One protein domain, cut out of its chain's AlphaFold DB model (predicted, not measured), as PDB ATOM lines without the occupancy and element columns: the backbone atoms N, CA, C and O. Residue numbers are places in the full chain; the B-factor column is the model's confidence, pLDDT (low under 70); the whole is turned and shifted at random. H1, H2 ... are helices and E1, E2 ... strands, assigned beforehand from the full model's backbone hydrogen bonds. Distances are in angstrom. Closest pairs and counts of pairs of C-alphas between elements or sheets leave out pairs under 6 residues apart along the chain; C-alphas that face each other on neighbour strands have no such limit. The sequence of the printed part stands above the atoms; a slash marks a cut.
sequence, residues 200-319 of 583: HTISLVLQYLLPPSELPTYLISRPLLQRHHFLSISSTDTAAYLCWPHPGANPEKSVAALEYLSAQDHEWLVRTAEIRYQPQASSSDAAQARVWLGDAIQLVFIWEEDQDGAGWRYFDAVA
ATOM      1  N   HIS A 200      21.582 -43.160  61.051       84.31
ATOM      2  CA  HIS A 200      20.168 -43.271  60.686       84.31
ATOM      3  C   HIS A 200      19.942 -43.291  59.162       84.31
ATOM      4  O   HIS A 200      19.063 -44.008  58.700       84.31
ATOM      5  N   THR A 201      20.750 -42.575  58.373       85.81
ATOM      6  CA  THR A 201      20.672 -42.559  56.902       85.81
ATOM      7  C   THR A 201      21.073 -43.914  56.319       85.81
ATOM      8  O   THR A 201      20.395 -44.431  55.434       85.81
ATOM      9  N   ILE A 202      22.126 -44.528  56.875       87.62
ATOM     10  CA  ILE A 202      22.580 -45.878  56.506       87.62
ATOM     11  C   ILE A 202      21.499 -46.910  56.864       87.62
ATOM     12  O   ILE A 202      21.145 -47.738  56.030       87.62
ATOM     13  N   SER A 203      20.931 -46.821  58.072       85.62
ATOM     14  CA  SER A 203      19.857 -47.708  58.545       85.62
ATOM     15  C   SER A 203      18.576 -47.597  57.703       85.62
ATOM     16  O   SER A 203      18.019 -48.614  57.297       85.62
ATOM     17  N   LEU A 204      18.151 -46.373  57.359       86.62
ATOM     18  CA  LEU A 204      16.998 -46.134  56.485       86.62
ATOM     19  C   LEU A 204      17.203 -46.741  55.096       86.62
ATOM     20  O   LEU A 204      16.314 -47.422  54.599       86.62
ATOM     21  N   VAL A 205      18.366 -46.534  54.473       86.81
ATOM     22  CA  VAL A 205      18.661 -47.123  53.157       86.81
ATOM     23  C   VAL A 205      18.707 -48.649  53.255       86.81
ATOM     24  O   VAL A 205      18.063 -49.314  52.451       86.81
ATOM     25  N   LEU A 206      19.347 -49.218  54.284       85.31
ATOM     26  CA  LEU A 206      19.339 -50.667  54.519       85.31
ATOM     27  C   LEU A 206      17.928 -51.244  54.684       85.31
ATOM     28  O   LEU A 206      17.670 -52.325  54.168       85.31
ATOM     29  N   GLN A 207      16.997 -50.523  55.312       86.06
ATOM     30  CA  GLN A 207      15.600 -50.956  55.430       86.06
ATOM     31  C   GLN A 207      14.893 -51.107  54.067       86.06
ATOM     32  O   GLN A 207      14.014 -51.957  53.944       86.06
ATOM     33  N   TYR A 208      15.278 -50.329  53.046       84.81
ATOM     34  CA  TYR A 208      14.757 -50.466  51.676       84.81
ATOM     35  C   TYR A 208      15.561 -51.448  50.804       84.81
ATOM     36  O   TYR A 208      15.048 -51.921  49.789       84.81
ATOM     37  N   LEU A 209      16.808 -51.763  51.182       82.62
ATOM     38  CA  LEU A 209      17.637 -52.790  50.534       82.62
ATOM     39  C   LEU A 209      17.337 -54.212  51.049       82.62
ATOM     40  O   LEU A 209      17.589 -55.179  50.333       82.62
ATOM     41  N   LEU A 210      16.826 -54.345  52.279       77.06
ATOM     42  CA  LEU A 210      16.673 -55.604  53.017       77.06
ATOM     43  C   LEU A 210      15.220 -55.785  53.527       77.06
ATOM     44  O   LEU A 210      14.944 -55.467  54.688       77.06
ATOM     45  N   PRO A 211      14.276 -56.320  52.722       68.44
ATOM     46  CA  PRO A 211      14.410 -56.802  51.342       68.44
ATOM     47  C   PRO A 211      14.348 -55.671  50.294       68.44
ATOM     48  O   PRO A 211      13.829 -54.593  50.594       68.44
ATOM     49  N   PRO A 212      14.809 -55.915  49.050       69.31
ATOM     50  CA  PRO A 212      14.818 -54.908  47.995       69.31
ATOM     51  C   PRO A 212      13.400 -54.430  47.668       69.31
ATOM     52  O   PRO A 212      12.534 -55.195  47.239       69.31
ATOM     53  N   SER A 213      13.184 -53.137  47.873       77.75
ATOM     54  CA  SER A 213      11.931 -52.424  47.634       77.75
ATOM     55  C   SER A 213      12.207 -51.111  46.896       77.75
ATOM     56  O   SER A 213      13.359 -50.764  46.629       77.75
ATOM     57  N   GLU A 214      11.159 -50.391  46.496       82.69
ATOM     58  CA  GLU A 214      11.323 -49.136  45.758       82.69
ATOM     59  C   GLU A 214      11.903 -48.045  46.664       82.69
ATOM     60  O   GLU A 214      11.238 -47.538  47.569       82.69
ATOM     61  N   LEU A 215      13.167 -47.697  46.408       84.62
ATOM     62  CA  LEU A 215      13.893 -46.649  47.113       84.62
ATOM     63  C   LEU A 215      13.212 -45.292  46.863       84.62
ATOM     64  O   LEU A 215      13.082 -44.882  45.704       84.62
ATOM     65  N   PRO A 216      12.815 -44.554  47.918       85.06
ATOM     66  CA  PRO A 216      12.272 -43.211  47.775       85.06
ATOM     67  C   PRO A 216      13.224 -42.279  47.015       85.06
ATOM     68  O   PRO A 216      14.427 -42.263  47.277       85.06
ATOM     69  N   THR A 217      12.676 -41.447  46.126       83.06
ATOM     70  CA  THR A 217      13.439 -40.580  45.203       83.06
ATOM     71  C   THR A 217      14.410 -39.611  45.886       83.06
ATOM     72  O   THR A 217      15.362 -39.173  45.250       83.06
ATOM     73  N   TYR A 218      14.210 -39.301  47.169       83.81
ATOM     74  CA  TYR A 218      15.095 -38.442  47.961       83.81
ATOM     75  C   TYR A 218      16.284 -39.181  48.608       83.81
ATOM     76  O   TYR A 218      17.241 -38.527  49.018       83.81
ATOM     77  N   LEU A 219      16.247 -40.519  48.709       85.75
ATOM     78  CA  LEU A 219      17.349 -41.345  49.238       85.75
ATOM     79  C   LEU A 219      18.321 -41.821  48.152       85.75
ATOM     80  O   LEU A 219      19.418 -42.271  48.476       85.75
ATOM     81  N   ILE A 220      17.931 -41.739  46.881       88.31
ATOM     82  CA  ILE A 220      18.697 -42.198  45.720       88.31
ATOM     83  C   ILE A 220      19.370 -41.018  45.010       88.31
ATOM     84  O   ILE A 220      18.775 -39.959  44.838       88.31
ATOM     85  N   SER A 221      20.630 -41.194  44.616       89.12
ATOM     86  CA  SER A 221      21.412 -40.150  43.945       89.12
ATOM     87  C   SER A 221      20.894 -39.864  42.536       89.12
ATOM     88  O   SER A 221      20.433 -40.768  41.823       89.12
ATOM     89  N   ARG A 222      21.005 -38.605  42.098       86.06
ATOM     90  CA  ARG A 222      20.517 -38.153  40.784       86.06
ATOM     91  C   ARG A 222      21.038 -39.005  39.611       86.06
ATOM     92  O   ARG A 222      20.215 -39.335  38.756       86.06
ATOM     93  N   PRO A 223      22.322 -39.429  39.538       84.56
ATOM     94  CA  PRO A 223      22.803 -40.265  38.436       84.56
ATOM     95  C   PRO A 223      22.169 -41.660  38.407       84.56
ATOM     96  O   PRO A 223      21.918 -42.190  37.323       84.56
ATOM     97  N   LEU A 224      21.885 -42.264  39.571       85.31
ATOM     98  CA  LEU A 224      21.263 -43.590  39.634       85.31
ATOM     99  C   LEU A 224      19.768 -43.515  39.296       85.31
ATOM    100  O   LEU A 224      19.299 -44.309  38.484       85.31
ATOM    101  N   LEU A 225      19.056 -42.500  39.800       85.75
ATOM    102  CA  LEU A 225      17.659 -42.232  39.432       85.75
ATOM    103  C   LEU A 225      17.516 -41.957  37.925       85.75
ATOM    104  O   LEU A 225      16.638 -42.521  37.270       85.75
ATOM    105  N   GLN A 226      18.407 -41.144  37.342       84.94
ATOM    106  CA  GLN A 226      18.452 -40.919  35.892       84.94
ATOM    107  C   GLN A 226      18.687 -42.228  35.128       84.94
ATOM    108  O   GLN A 226      17.980 -42.502  34.159       84.94
ATOM    109  N   ARG A 227      19.634 -43.063  35.573       83.56
ATOM    110  CA  ARG A 227      19.897 -44.377  34.969       83.56
ATOM    111  C   ARG A 227      18.671 -45.294  35.028       83.56
ATOM    112  O   ARG A 227      18.366 -45.926  34.018       83.56
ATOM    113  N   HIS A 228      17.961 -45.359  36.158       87.69
ATOM    114  CA  HIS A 228      16.723 -46.142  36.282       87.69
ATOM    115  C   HIS A 228      15.662 -45.668  35.288       87.69
ATOM    116  O   HIS A 228      15.139 -46.481  34.528       87.69
ATOM    117  N   HIS A 229      15.422 -44.356  35.227       85.25
ATOM    118  CA  HIS A 229      14.470 -43.743  34.301       85.25
ATOM    119  C   HIS A 229      14.822 -44.020  32.827       85.25
ATOM    120  O   HIS A 229      13.984 -44.510  32.074       85.25
ATOM    121  N   PHE A 230      16.065 -43.756  32.402       84.38
ATOM    122  CA  PHE A 230      16.471 -43.918  30.999       84.38
ATOM    123  C   PHE A 230      16.545 -45.377  30.535       84.38
ATOM    124  O   PHE A 230      16.297 -45.645  29.361       84.38
ATOM    125  N   LEU A 231      16.873 -46.318  31.425       81.81
ATOM    126  CA  LEU A 231      16.960 -47.744  31.090       81.81
ATOM    127  C   LEU A 231      15.680 -48.528  31.426       81.81
ATOM    128  O   LEU A 231      15.635 -49.731  31.183       81.81
ATOM    129  N   SER A 232      14.646 -47.869  31.966       81.44
ATOM    130  CA  SER A 232      13.419 -48.509  32.477       81.44
ATOM    131  C   SER A 232      13.687 -49.630  33.498       81.44
ATOM    132  O   SER A 232      12.944 -50.610  33.571       81.44
ATOM    133  N   ILE A 233      14.758 -49.494  34.289       83.94
ATOM    134  CA  ILE A 233      15.088 -50.448  35.355       83.94
ATOM    135  C   ILE A 233      14.100 -50.228  36.497       83.94
ATOM    136  O   ILE A 233      13.972 -49.119  37.015       83.94
ATOM    137  N   SER A 234      13.423 -51.300  36.893       81.94
ATOM    138  CA  SER A 234      12.468 -51.325  37.999       81.94
ATOM    139  C   SER A 234      12.968 -52.227  39.125       81.94
ATOM    140  O   SER A 234      13.896 -53.018  38.947       81.94
ATOM    141  N   SER A 235      12.314 -52.125  40.279       80.00
ATOM    142  CA  SER A 235      12.576 -52.898  41.501       80.00
ATOM    143  C   SER A 235      12.588 -54.425  41.309       80.00
ATOM    144  O   SER A 235      13.157 -55.134  42.135       80.00
ATOM    145  N   THR A 236      12.019 -54.948  40.214       79.12
ATOM    146  CA  THR A 236      12.027 -56.386  39.891       79.12
ATOM    147  C   THR A 236      13.370 -56.912  39.375       79.12
ATOM    148  O   THR A 236      13.604 -58.114  39.455       79.12
ATOM    149  N   ASP A 237      14.248 -56.054  38.842       81.38
ATOM    150  CA  ASP A 237      15.633 -56.411  38.490       81.38
ATOM    151  C   ASP A 237      16.571 -55.869  39.574       81.38
ATOM    152  O   ASP A 237      17.199 -54.822  39.428       81.38
ATOM    153  N   THR A 238      16.625 -56.574  40.704       80.19
ATOM    154  CA  THR A 238      17.374 -56.153  41.898       80.19
ATOM    155  C   THR A 238      18.867 -55.954  41.615       80.19
ATOM    156  O   THR A 238      19.478 -55.021  42.138       80.19
ATOM    157  N   ALA A 239      19.442 -56.778  40.734       80.44
ATOM    158  CA  ALA A 239      20.845 -56.724  40.341       80.44
ATOM    159  C   ALA A 239      21.177 -55.456  39.535       80.44
ATOM    160  O   ALA A 239      22.190 -54.807  39.808       80.44
ATOM    161  N   ALA A 240      20.335 -55.066  38.571       80.19
ATOM    162  CA  ALA A 240      20.531 -53.824  37.822       80.19
ATOM    163  C   ALA A 240      20.069 -52.578  38.596       80.19
ATOM    164  O   ALA A 240      20.651 -51.507  38.411       80.19
ATOM    165  N   TYR A 241      19.045 -52.702  39.444       82.88
ATOM    166  CA  TYR A 241      18.473 -51.609  40.232       82.88
ATOM    167  C   TYR A 241      19.449 -51.118  41.308       82.88
ATOM    168  O   TYR A 241      19.657 -49.911  41.432       82.88
ATOM    169  N   LEU A 242      20.100 -52.027  42.038       82.88
ATOM    170  CA  LEU A 242      20.945 -51.654  43.175       82.88
ATOM    171  C   LEU A 242      22.401 -51.340  42.808       82.88
ATOM    172  O   LEU A 242      22.993 -50.466  43.438       82.88
ATOM    173  N   CYS A 243      22.973 -52.008  41.804       83.25
ATOM    174  CA  CYS A 243      24.410 -51.939  41.509       83.25
ATOM    175  C   CYS A 243      24.719 -51.050  40.294       83.25
ATOM    176  O   CYS A 243      23.982 -51.057  39.298       83.25
ATOM    177  N   TRP A 244      25.839 -50.324  40.323       81.12
ATOM    178  CA  TRP A 244      26.341 -49.539  39.192       81.12
ATOM    179  C   TRP A 244      27.189 -50.405  38.236       81.12
ATOM    180  O   TRP A 244      28.056 -51.161  38.681       81.12
ATOM    181  N   PRO A 245      27.005 -50.307  36.904       71.31
ATOM    182  CA  PRO A 245      27.778 -51.092  35.948       71.31
ATOM    183  C   PRO A 245      29.209 -50.552  35.839       71.31
ATOM    184  O   PRO A 245      29.466 -49.556  35.163       71.31
ATOM    185  N   HIS A 246      30.158 -51.233  36.483       73.50
ATOM    186  CA  HIS A 246      31.592 -50.976  36.342       73.50
ATOM    187  C   HIS A 246      32.333 -52.237  35.852       73.50
ATOM    188  O   HIS A 246      31.878 -53.354  36.112       73.50
ATOM    189  N   PRO A 247      33.483 -52.117  35.159       64.38
ATOM    190  CA  PRO A 247      34.309 -53.280  34.840       64.38
ATOM    191  C   PRO A 247      34.701 -54.011  36.132       64.38
ATOM    192  O   PRO A 247      35.092 -53.382  37.119       64.38
ATOM    193  N   GLY A 248      34.538 -55.334  36.143       65.31
ATOM    194  CA  GLY A 248      34.728 -56.170  37.333       65.31
ATOM    195  C   GLY A 248      33.559 -56.196  38.330       65.31
ATOM    196  O   GLY A 248      33.677 -56.889  39.332       65.31
ATOM    197  N   ALA A 249      32.446 -55.491  38.090       67.88
ATOM    198  CA  ALA A 249      31.250 -55.603  38.932       67.88
ATOM    199  C   ALA A 249      30.596 -56.983  38.786       67.88
ATOM    200  O   ALA A 249      30.310 -57.420  37.666       67.88
ATOM    201  N   ASN A 250      30.285 -57.634  39.908       78.94
ATOM    202  CA  ASN A 250      29.500 -58.862  39.921       78.94
ATOM    203  C   ASN A 250      28.210 -58.673  40.751       78.94
ATOM    204  O   ASN A 250      28.192 -58.977  41.944       78.94
ATOM    205  N   PRO A 251      27.130 -58.130  40.151       80.44
ATOM    206  CA  PRO A 251      25.960 -57.665  40.900       80.44
ATOM    207  C   PRO A 251      25.169 -58.806  41.554       80.44
ATOM    208  O   PRO A 251      24.538 -58.590  42.581       80.44
ATOM    209  N   GLU A 252      25.259 -60.026  41.021       81.94
ATOM    210  CA  GLU A 252      24.674 -61.231  41.625       81.94
ATOM    211  C   GLU A 252      25.303 -61.527  43.000       81.94
ATOM    212  O   GLU A 252      24.589 -61.880  43.938       81.94
ATOM    213  N   LYS A 253      26.615 -61.280  43.172       83.12
ATOM    214  CA  LYS A 253      27.259 -61.331  44.497       83.12
ATOM    215  C   LYS A 253      26.748 -60.231  45.423       83.12
ATOM    216  O   LYS A 253      26.550 -60.500  46.600       83.12
ATOM    217  N   SER A 254      26.551 -59.009  44.918       83.81
ATOM    218  CA  SER A 254      26.022 -57.895  45.721       83.81
ATOM    219  C   SER A 254      24.615 -58.189  46.243       83.81
ATOM    220  O   SER A 254      24.349 -57.952  47.418       83.81
ATOM    221  N   VAL A 255      23.739 -58.778  45.419       85.06
ATOM    222  CA  VAL A 255      22.409 -59.229  45.864       85.06
ATOM    223  C   VAL A 255      22.531 -60.354  46.897       85.06
ATOM    224  O   VAL A 255      21.966 -60.233  47.978       85.06
ATOM    225  N   ALA A 256      23.339 -61.391  46.644       84.12
ATOM    226  CA  ALA A 256      23.536 -62.489  47.598       84.12
ATOM    227  C   ALA A 256      24.166 -62.038  48.938       84.12
ATOM    228  O   ALA A 256      23.849 -62.584  49.996       84.12
ATOM    229  N   ALA A 257      25.037 -61.024  48.917       83.50
ATOM    230  CA  ALA A 257      25.611 -60.419  50.117       83.50
ATOM    231  C   ALA A 257      24.564 -59.623  50.915       83.50
ATOM    232  O   ALA A 257      24.527 -59.733  52.139       83.50
ATOM    233  N   LEU A 258      23.677 -58.876  50.242       84.31
ATOM    234  CA  LEU A 258      22.528 -58.235  50.889       84.31
ATOM    235  C   LEU A 258      21.575 -59.279  51.489       84.31
ATOM    236  O   LEU A 258      21.212 -59.169  52.658       84.31
ATOM    237  N   GLU A 259      21.241 -60.343  50.757       84.50
ATOM    238  CA  GLU A 259      20.419 -61.446  51.277       84.50
ATOM    239  C   GLU A 259      21.042 -62.091  52.528       84.50
ATOM    240  O   GLU A 259      20.346 -62.298  53.524       84.50
ATOM    241  N   TYR A 260      22.358 -62.324  52.547       83.50
ATOM    242  CA  TYR A 260      23.068 -62.812  53.735       83.50
ATOM    243  C   TYR A 260      23.036 -61.825  54.920       83.50
ATOM    244  O   TYR A 260      22.931 -62.246  56.075       83.50
ATOM    245  N   LEU A 261      23.097 -60.516  54.657       80.75
ATOM    246  CA  LEU A 261      23.011 -59.474  55.686       80.75
ATOM    247  C   LEU A 261      21.579 -59.290  56.225       80.75
ATOM    248  O   LEU A 261      21.428 -58.940  57.392       80.75
ATOM    249  N   SER A 262      20.543 -59.613  55.440       79.62
ATOM    250  CA  SER A 262      19.129 -59.587  55.876       79.62
ATOM    251  C   SER A 262      18.812 -60.569  57.017       79.62
ATOM    252  O   SER A 262      17.824 -60.407  57.729       79.62
ATOM    253  N   ALA A 263      19.667 -61.579  57.218       78.00
ATOM    254  CA  ALA A 263      19.581 -62.531  58.325       78.00
ATOM    255  C   ALA A 263      20.312 -62.067  59.606       78.00
ATOM    256  O   ALA A 263      20.352 -62.815  60.586       78.00
ATOM    257  N   GLN A 264      20.915 -60.873  59.608       79.31
ATOM    258  CA  GLN A 264      21.671 -60.313  60.733       79.31
ATOM    259  C   GLN A 264      20.944 -59.115  61.363       79.31
ATOM    260  O   GLN A 264      20.006 -58.558  60.801       79.31
ATOM    261  N   ASP A 265      21.381 -58.702  62.553       80.31
ATOM    262  CA  ASP A 265      20.838 -57.518  63.221       80.31
ATOM    263  C   ASP A 265      21.283 -56.234  62.494       80.31
ATOM    264  O   ASP A 265      22.462 -55.865  62.503       80.31
ATOM    265  N   HIS A 266      20.322 -55.540  61.873       77.62
ATOM    266  CA  HIS A 266      20.544 -54.278  61.164       77.62
ATOM    267  C   HIS A 266      21.144 -53.190  62.075       77.62
ATOM    268  O   HIS A 266      21.953 -52.382  61.611       77.62
ATOM    269  N   GLU A 267      20.790 -53.150  63.366       79.25
ATOM    270  CA  GLU A 267      21.336 -52.157  64.295       79.25
ATOM    271  C   GLU A 267      22.794 -52.480  64.646       79.25
ATOM    272  O   GLU A 267      23.630 -51.577  64.708       79.25
ATOM    273  N   TRP A 268      23.126 -53.766  64.804       82.06
ATOM    274  CA  TRP A 268      24.510 -54.212  64.981       82.06
ATOM    275  C   TRP A 268      25.370 -53.869  63.759       82.06
ATOM    276  O   TRP A 268      26.396 -53.210  63.921       82.06
ATOM    277  N   LEU A 269      24.911 -54.210  62.547       79.69
ATOM    278  CA  LEU A 269      25.624 -53.925  61.295       79.69
ATOM    279  C   LEU A 269      25.970 -52.438  61.148       79.69
ATOM    280  O   LEU A 269      27.118 -52.099  60.861       79.69
ATOM    281  N   VAL A 270      25.004 -51.548  61.403       81.12
ATOM    282  CA  VAL A 270      25.197 -50.088  61.333       81.12
ATOM    283  C   VAL A 270      26.125 -49.570  62.442       81.12
ATOM    284  O   VAL A 270      26.857 -48.605  62.218       81.12
ATOM    285  N   ARG A 271      26.146 -50.203  63.623       79.19
ATOM    286  CA  ARG A 271      27.078 -49.874  64.721       79.19
ATOM    287  C   ARG A 271      28.512 -50.345  64.457       79.19
ATOM    288  O   ARG A 271      29.438 -49.735  64.988       79.19
ATOM    289  N   THR A 272      28.702 -51.406  63.672       79.56
ATOM    290  CA  THR A 272      30.025 -51.951  63.303       79.56
ATOM    291  C   THR A 272      30.538 -51.490  61.938       79.56
ATOM    292  O   THR A 272      31.626 -51.897  61.539       79.56
ATOM    293  N   ALA A 273      29.770 -50.679  61.209       82.94
ATOM    294  CA  ALA A 273      30.110 -50.262  59.855       82.94
ATOM    295  C   ALA A 273      31.390 -49.409  59.815       82.94
ATOM    296  O   ALA A 273      31.483 -48.384  60.495       82.94
ATOM    297  N   GLU A 274      32.361 -49.787  58.979       84.81
ATOM    298  CA  GLU A 274      33.518 -48.929  58.710       84.81
ATOM    299  C   GLU A 274      33.141 -47.878  57.661       84.81
ATOM    300  O   GLU A 274      32.549 -48.203  56.632       84.81
ATOM    301  N   ILE A 275      33.481 -46.611  57.913       87.56
ATOM    302  CA  ILE A 275      33.132 -45.481  57.046       87.56
ATOM    303  C   ILE A 275      34.412 -44.770  56.603       87.56
ATOM    304  O   ILE A 275      35.229 -44.379  57.439       87.56
ATOM    305  N   ARG A 276      34.579 -44.562  55.291       84.69
ATOM    306  CA  ARG A 276      35.661 -43.751  54.704       84.69
ATOM    307  C   ARG A 276      35.097 -42.719  53.736       84.69
ATOM    308  O   ARG A 276      34.169 -43.009  52.985       84.69
ATOM    309  N   TYR A 277      35.705 -41.541  53.710       84.19
ATOM    310  CA  TYR A 277      35.348 -40.431  52.829       84.19
ATOM    311  C   TYR A 277      36.399 -40.262  51.732       84.19
ATOM    312  O   TYR A 277      37.591 -40.453  51.979       84.19
ATOM    313  N   GLN A 278      35.958 -39.905  50.528       81.06
ATOM    314  CA  GLN A 278      36.804 -39.721  49.352       81.06
ATOM    315  C   GLN A 278      36.429 -38.404  48.636       81.06
ATOM    316  O   GLN A 278      35.246 -38.223  48.324       81.06
ATOM    317  N   PRO A 279      37.389 -37.508  48.333       70.81
ATOM    318  CA  PRO A 279      37.148 -36.370  47.445       70.81
ATOM    319  C   PRO A 279      36.877 -36.832  46.010       70.81
ATOM    320  O   PRO A 279      37.559 -37.727  45.494       70.81
ATOM    321  N   GLN A 280      35.923 -36.188  45.336       66.44
ATOM    322  CA  GLN A 280      35.709 -36.359  43.903       66.44
ATOM    323  C   GLN A 280      36.449 -35.263  43.124       66.44
ATOM    324  O   GLN A 280      36.163 -34.079  43.264       66.44
ATOM    325  N   ALA A 281      37.383 -35.659  42.256       52.19
ATOM    326  CA  ALA A 281      38.342 -34.760  41.595       52.19
ATOM    327  C   ALA A 281      37.751 -33.745  40.581       52.19
ATOM    328  O   ALA A 281      38.506 -33.070  39.890       52.19
ATOM    329  N   SER A 282      36.424 -33.651  40.455       53.06
ATOM    330  CA  SER A 282      35.725 -32.819  39.463       53.06
ATOM    331  C   SER A 282      35.106 -31.532  40.020       53.06
ATOM    332  O   SER A 282      34.668 -30.693  39.238       53.06
ATOM    333  N   SER A 283      34.983 -31.397  41.344       50.78
ATOM    334  CA  SER A 283      34.243 -30.299  41.989       50.78
ATOM    335  C   SER A 283      34.488 -30.294  43.499       50.78
ATOM    336  O   SER A 283      34.375 -31.348  44.123       50.78
ATOM    337  N   SER A 284      34.746 -29.120  44.083       49.53
ATOM    338  CA  SER A 284      35.084 -28.930  45.508       49.53
ATOM    339  C   SER A 284      34.077 -29.526  46.498       49.53
ATOM    340  O   SER A 284      34.467 -29.997  47.563       49.53
ATOM    341  N   ASP A 285      32.797 -29.539  46.129       53.62
ATOM    342  CA  ASP A 285      31.688 -29.799  47.054       53.62
ATOM    343  C   ASP A 285      31.171 -31.256  46.959       53.62
ATOM    344  O   ASP A 285      30.287 -31.665  47.712       53.62
ATOM    345  N   ALA A 286      31.731 -32.067  46.049       62.72
ATOM    346  CA  ALA A 286      31.319 -33.455  45.829       62.72
ATOM    347  C   ALA A 286      32.168 -34.438  46.654       62.72
ATOM    348  O   ALA A 286      33.264 -34.847  46.256       62.72
ATOM    349  N   ALA A 287      31.630 -34.861  47.797       78.81
ATOM    350  CA  ALA A 287      32.206 -35.920  48.620       78.81
ATOM    351  C   ALA A 287      31.504 -37.267  48.378       78.81
ATOM    352  O   ALA A 287      30.283 -37.330  48.218       78.81
ATOM    353  N   GLN A 288      32.273 -38.358  48.411       85.75
ATOM    354  CA  GLN A 288      31.749 -39.727  48.420       85.75
ATOM    355  C   GLN A 288      32.012 -40.378  49.784       85.75
ATOM    356  O   GLN A 288      33.127 -40.297  50.303       85.75
ATOM    357  N   ALA A 289      31.009 -41.050  50.349       86.19
ATOM    358  CA  ALA A 289      31.136 -41.857  51.559       86.19
ATOM    359  C   ALA A 289      30.994 -43.340  51.201       86.19
ATOM    360  O   ALA A 289      30.021 -43.762  50.575       86.19
ATOM    361  N   ARG A 290      31.982 -44.133  51.607       87.25
ATOM    362  CA  ARG A 290      32.034 -45.586  51.442       87.25
ATOM    363  C   ARG A 290      31.781 -46.225  52.800       87.25
ATOM    364  O   ARG A 290      32.446 -45.860  53.769       87.25
ATOM    365  N   VAL A 291      30.827 -47.148  52.862       87.75
ATOM    366  CA  VAL A 291      30.366 -47.799  54.096       87.75
ATOM    367  C   VAL A 291      30.502 -49.310  53.930       87.75
ATOM    368  O   VAL A 291      29.797 -49.899  53.115       87.75
ATOM    369  N   TRP A 292      31.401 -49.942  54.681       86.19
ATOM    370  CA  TRP A 292      31.595 -51.394  54.671       86.19
ATOM    371  C   TRP A 292      30.758 -52.038  55.775       86.19
ATOM    372  O   TRP A 292      30.858 -51.658  56.944       86.19
ATOM    373  N   LEU A 293      29.947 -53.028  55.406       83.31
ATOM    374  CA  LEU A 293      29.087 -53.783  56.312       83.31
ATOM    375  C   LEU A 293      29.691 -55.174  56.513       83.31
ATOM    376  O   LEU A 293      29.389 -56.129  55.793       83.31
ATOM    377  N   GLY A 294      30.614 -55.248  57.474       76.94
ATOM    378  CA  GLY A 294      31.471 -56.413  57.672       76.94
ATOM    379  C   GLY A 294      32.335 -56.710  56.443       76.94
ATOM    380  O   GLY A 294      32.682 -55.816  55.673       76.94
ATOM    381  N   ASP A 295      32.648 -57.989  56.245       71.06
ATOM    382  CA  ASP A 295      33.478 -58.476  55.135       71.06
ATOM    383  C   ASP A 295      32.644 -58.876  53.894       71.06
ATOM    384  O   ASP A 295      33.080 -59.693  53.087       71.06
ATOM    385  N   ALA A 296      31.415 -58.351  53.764       75.06
ATOM    386  CA  ALA A 296      30.411 -58.834  52.806       75.06
ATOM    387  C   ALA A 296      30.003 -57.821  51.720       75.06
ATOM    388  O   ALA A 296      29.808 -58.220  50.572       75.06
ATOM    389  N   ILE A 297      29.839 -56.530  52.047       86.19
ATOM    390  CA  ILE A 297      29.468 -55.512  51.051       86.19
ATOM    391  C   ILE A 297      29.946 -54.101  51.417       86.19
ATOM    392  O   ILE A 297      29.942 -53.702  52.582       86.19
ATOM    393  N   GLN A 298      30.315 -53.330  50.393       87.94
ATOM    394  CA  GLN A 298      30.538 -51.887  50.443       87.94
ATOM    395  C   GLN A 298      29.337 -51.164  49.815       87.94
ATOM    396  O   GLN A 298      29.058 -51.345  48.630       87.94
ATOM    397  N   LEU A 299      28.669 -50.297  50.574       89.31
ATOM    398  CA  LEU A 299      27.711 -49.324  50.044       89.31
ATOM    399  C   LEU A 299      28.426 -48.004  49.723       89.31
ATOM    400  O   LEU A 299      29.338 -47.587  50.445       89.31
ATOM    401  N   VAL A 300      27.999 -47.330  48.655       88.69
ATOM    402  CA  VAL A 300      28.529 -46.028  48.228       88.69
ATOM    403  C   VAL A 300      27.418 -44.982  48.257       88.69
ATOM    404  O   VAL A 300      26.347 -45.172  47.679       88.69
ATOM    405  N   PHE A 301      27.713 -43.856  48.903       89.31
ATOM    406  CA  PHE A 301      26.861 -42.677  48.992       89.31
ATOM    407  C   PHE A 301      27.585 -41.462  48.406       89.31
ATOM    408  O   PHE A 301      28.804 -41.331  48.540       89.31
ATOM    409  N   ILE A 302      26.830 -40.546  47.803       88.31
ATOM    410  CA  ILE A 302      27.317 -39.266  47.274       88.31
ATOM    411  C   ILE A 302      26.601 -38.130  48.012       88.31
ATOM    412  O   ILE A 302      25.411 -38.239  48.314       88.31
ATOM    413  N   TRP A 303      27.326 -37.057  48.326       85.88
ATOM    414  CA  TRP A 303      26.739 -35.805  48.799       85.88
ATOM    415  C   TRP A 303      26.231 -34.987  47.606       85.88
ATOM    416  O   TRP A 303      27.010 -34.660  46.711       85.88
ATOM    417  N   GLU A 304      24.938 -34.652  47.584       84.19
ATOM    418  CA  GLU A 304      24.348 -33.780  46.553       84.19
ATOM    419  C   GLU A 304      23.486 -32.681  47.208       84.19
ATOM    420  O   GLU A 304      22.914 -32.887  48.286       84.19
ATOM    421  N   GLU A 305      23.367 -31.521  46.556       81.88
ATOM    422  CA  GLU A 305      22.537 -30.396  47.010       81.88
ATOM    423  C   GLU A 305      21.295 -30.223  46.114       81.88
ATOM    424  O   GLU A 305      21.385 -30.061  44.889       81.88
ATOM    425  N   ASP A 306      20.118 -30.287  46.742       71.00
ATOM    426  CA  ASP A 306      18.795 -30.306  46.111       71.00
ATOM    427  C   ASP A 306      17.857 -29.265  46.728       71.00
ATOM    428  O   ASP A 306      18.130 -28.697  47.783       71.00
ATOM    429  N   GLN A 307      16.707 -29.052  46.084       62.28
ATOM    430  CA  GLN A 307      15.651 -28.159  46.581       62.28
ATOM    431  C   GLN A 307      15.071 -28.636  47.929       62.28
ATOM    432  O   GLN A 307      14.640 -27.812  48.731       62.28
ATOM    433  N   ASP A 308      15.133 -29.945  48.200       58.84
ATOM    434  CA  ASP A 308      14.778 -30.568  49.484       58.84
ATOM    435  C   ASP A 308      15.919 -30.529  50.527       58.84
ATOM    436  O   ASP A 308      15.736 -30.968  51.664       58.84
ATOM    437  N   GLY A 309      17.103 -30.021  50.156       72.19
ATOM    438  CA  GLY A 309      18.281 -29.877  51.016       72.19
ATOM    439  C   GLY A 309      19.523 -30.659  50.562       72.19
ATOM    440  O   GLY A 309      19.485 -31.519  49.672       72.19
ATOM    441  N   ALA A 310      20.650 -30.348  51.206       79.62
ATOM    442  CA  ALA A 310      21.920 -31.048  51.036       79.62
ATOM    443  C   ALA A 310      21.979 -32.320  51.898       79.62
ATOM    444  O   ALA A 310      21.568 -32.309  53.062       79.62
ATOM    445  N   GLY A 311      22.493 -33.421  51.345       84.81
ATOM    446  CA  GLY A 311      22.533 -34.694  52.063       84.81
ATOM    447  C   GLY A 311      23.182 -35.849  51.303       84.81
ATOM    448  O   GLY A 311      23.477 -35.761  50.111       84.81
ATOM    449  N   TRP A 312      23.382 -36.956  52.023       88.19
ATOM    450  CA  TRP A 312      23.906 -38.212  51.484       88.19
ATOM    451  C   TRP A 312      22.817 -39.019  50.779       88.19
ATOM    452  O   TRP A 312      21.816 -39.381  51.398       88.19
ATOM    453  N   ARG A 313      23.055 -39.365  49.512       89.50
ATOM    454  CA  ARG A 313      22.172 -40.204  48.691       89.50
ATOM    455  C   ARG A 313      22.899 -41.456  48.207       89.50
ATOM    456  O   ARG A 313      24.093 -41.421  47.916       89.50
ATOM    457  N   TYR A 314      22.180 -42.569  48.140       90.38
ATOM    458  CA  TYR A 314      22.681 -43.881  47.731       90.38
ATOM    459  C   TYR A 314      23.047 -43.923  46.235       90.38
ATOM    460  O   TYR A 314      22.328 -43.362  45.401       90.38
ATOM    461  N   PHE A 315      24.150 -44.592  45.889       87.44
ATOM    462  CA  PHE A 315      24.687 -44.645  44.521       87.44
ATOM    463  C   PHE A 315      25.081 -46.053  44.033       87.44
ATOM    464  O   PHE A 315      24.864 -46.348  42.859       87.44
ATOM    465  N   ASP A 316      25.659 -46.914  44.882       88.12
ATOM    466  CA  ASP A 316      26.148 -48.247  44.469       88.12
ATOM    467  C   ASP A 316      26.268 -49.231  45.654       88.12
ATOM    468  O   ASP A 316      26.417 -48.808  46.807       88.12
ATOM    469  N   ALA A 317      26.263 -50.535  45.361       85.62
ATOM    470  CA  ALA A 317      26.494 -51.632  46.302       85.62
ATOM    471  C   ALA A 317      27.422 -52.698  45.691       85.62
ATOM    472  O   ALA A 317      27.089 -53.378  44.715       85.62
ATOM    473  N   VAL A 318      28.597 -52.878  46.295       82.94
ATOM    474  CA  VAL A 318      29.717 -53.652  45.740       82.94
ATOM    475  C   VAL A 318      30.159 -54.726  46.738       82.94
ATOM    476  O   VAL A 318      30.708 -54.402  47.787       82.94
ATOM    477  N   ALA A 319      29.943 -56.007  46.419       75.06
ATOM    478  CA  ALA A 319      30.406 -57.133  47.251       75.06
ATOM    479  C   ALA A 319      31.872 -57.545  47.013       75.06
ATOM    480  O   ALA A 319      32.453 -58.268  47.818       75.06
TER     481      ALA A 319
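What this domain is: This is residues 200 to 319 of the 583 residues of the protein "Cytochrome P450 domain-containing protein" of Thanatephorus cucumeris (strain AG1-IA) (UniProt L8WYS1). A strongly twisted sheet of four antiparallel strands, E1 to E4, has five helices gathered about its E4 side and about the end where E2 and E4 end and E3 begins. H1 crosses one face over E3 and E4, H2 stands up from the opposite face at E4, H4 and H5 pack at that end, and short H3 packs on H4. The printed part has 120 residues; along the chain come H1 to H5, then E1 to E4, in sheet order E1 E2 E3 E4, a mixed class of helices and strands. The whole is compact and rounded, with a radius of gyration of the C-alphas of 13.8 A and spans of 37 by 33 by 29 A.

How they stand to each other: Strands E1, residues 274 to 279, E2, residues 287 to 293, E3, residues 297 to 306, and E4, residues 309 to 318, form a meander, each strand the antiparallel neighbour of the one before, and three hairpins. Within hydrogen-bond range are N 276 and O 290 of E1 and E2, 2.9 A, N 299 and O 291 of E3 and E2, 2.8 A, and N 300 and O 316 of E3 and E4, 2.8 A. H4, residues 251 to 261, is on the sheet at a height of 7.5 A, only just over E3, on which 3 of its C-alphas fall; it runs across the strands, at 82 degrees to E3 on the local plane. Its closest C-alphas to E4 are Ser 254 and Val 318, 5.6 A. H1, residues 200 to 209, is over E3 and E4 at a height of 9.6 A, across the strands at 66 degrees to E3 on the local plane. H5, residues 266 to 272, touches H1 at a steep tilt of 49 degrees, opposite ways, the closest C-alphas being Ser 203 and Val 270, 6.5 A. H5 is on the sheet, its closest C-alphas to E2 being Leu 269 and Leu 293, 6.1 A. H2, residues 222 to 231, is on the opposite face from H1, over E4, and stands up from the sheet at 47 degrees. H3, residues 238 to 242, only grazes the sheet and touches H4 at C-alphas Ala 239 and Pro 251, the closest pair, 5.2 A. In the five helices every O i to N i+4 pair is within hydrogen-bond range.

Where its parts are: H1 begins at C-alpha 200 (20.168, -43.271, 60.686) and E4 ends at C-alpha 318 (29.717, -53.652, 45.740). First to last C-alpha, E3 spans 27.8 A, E4 26.9 A and H4 15.2 A.

The domain as a whole: The farthest C-alphas, Ala 263 and Ser 284, are 39.2 A apart. The printed part has no cut; H1 to H2 is a long link. pLDDT is under 70 at residues 211 to 212, 247 to 249, 280 to 286 and 307 to 308.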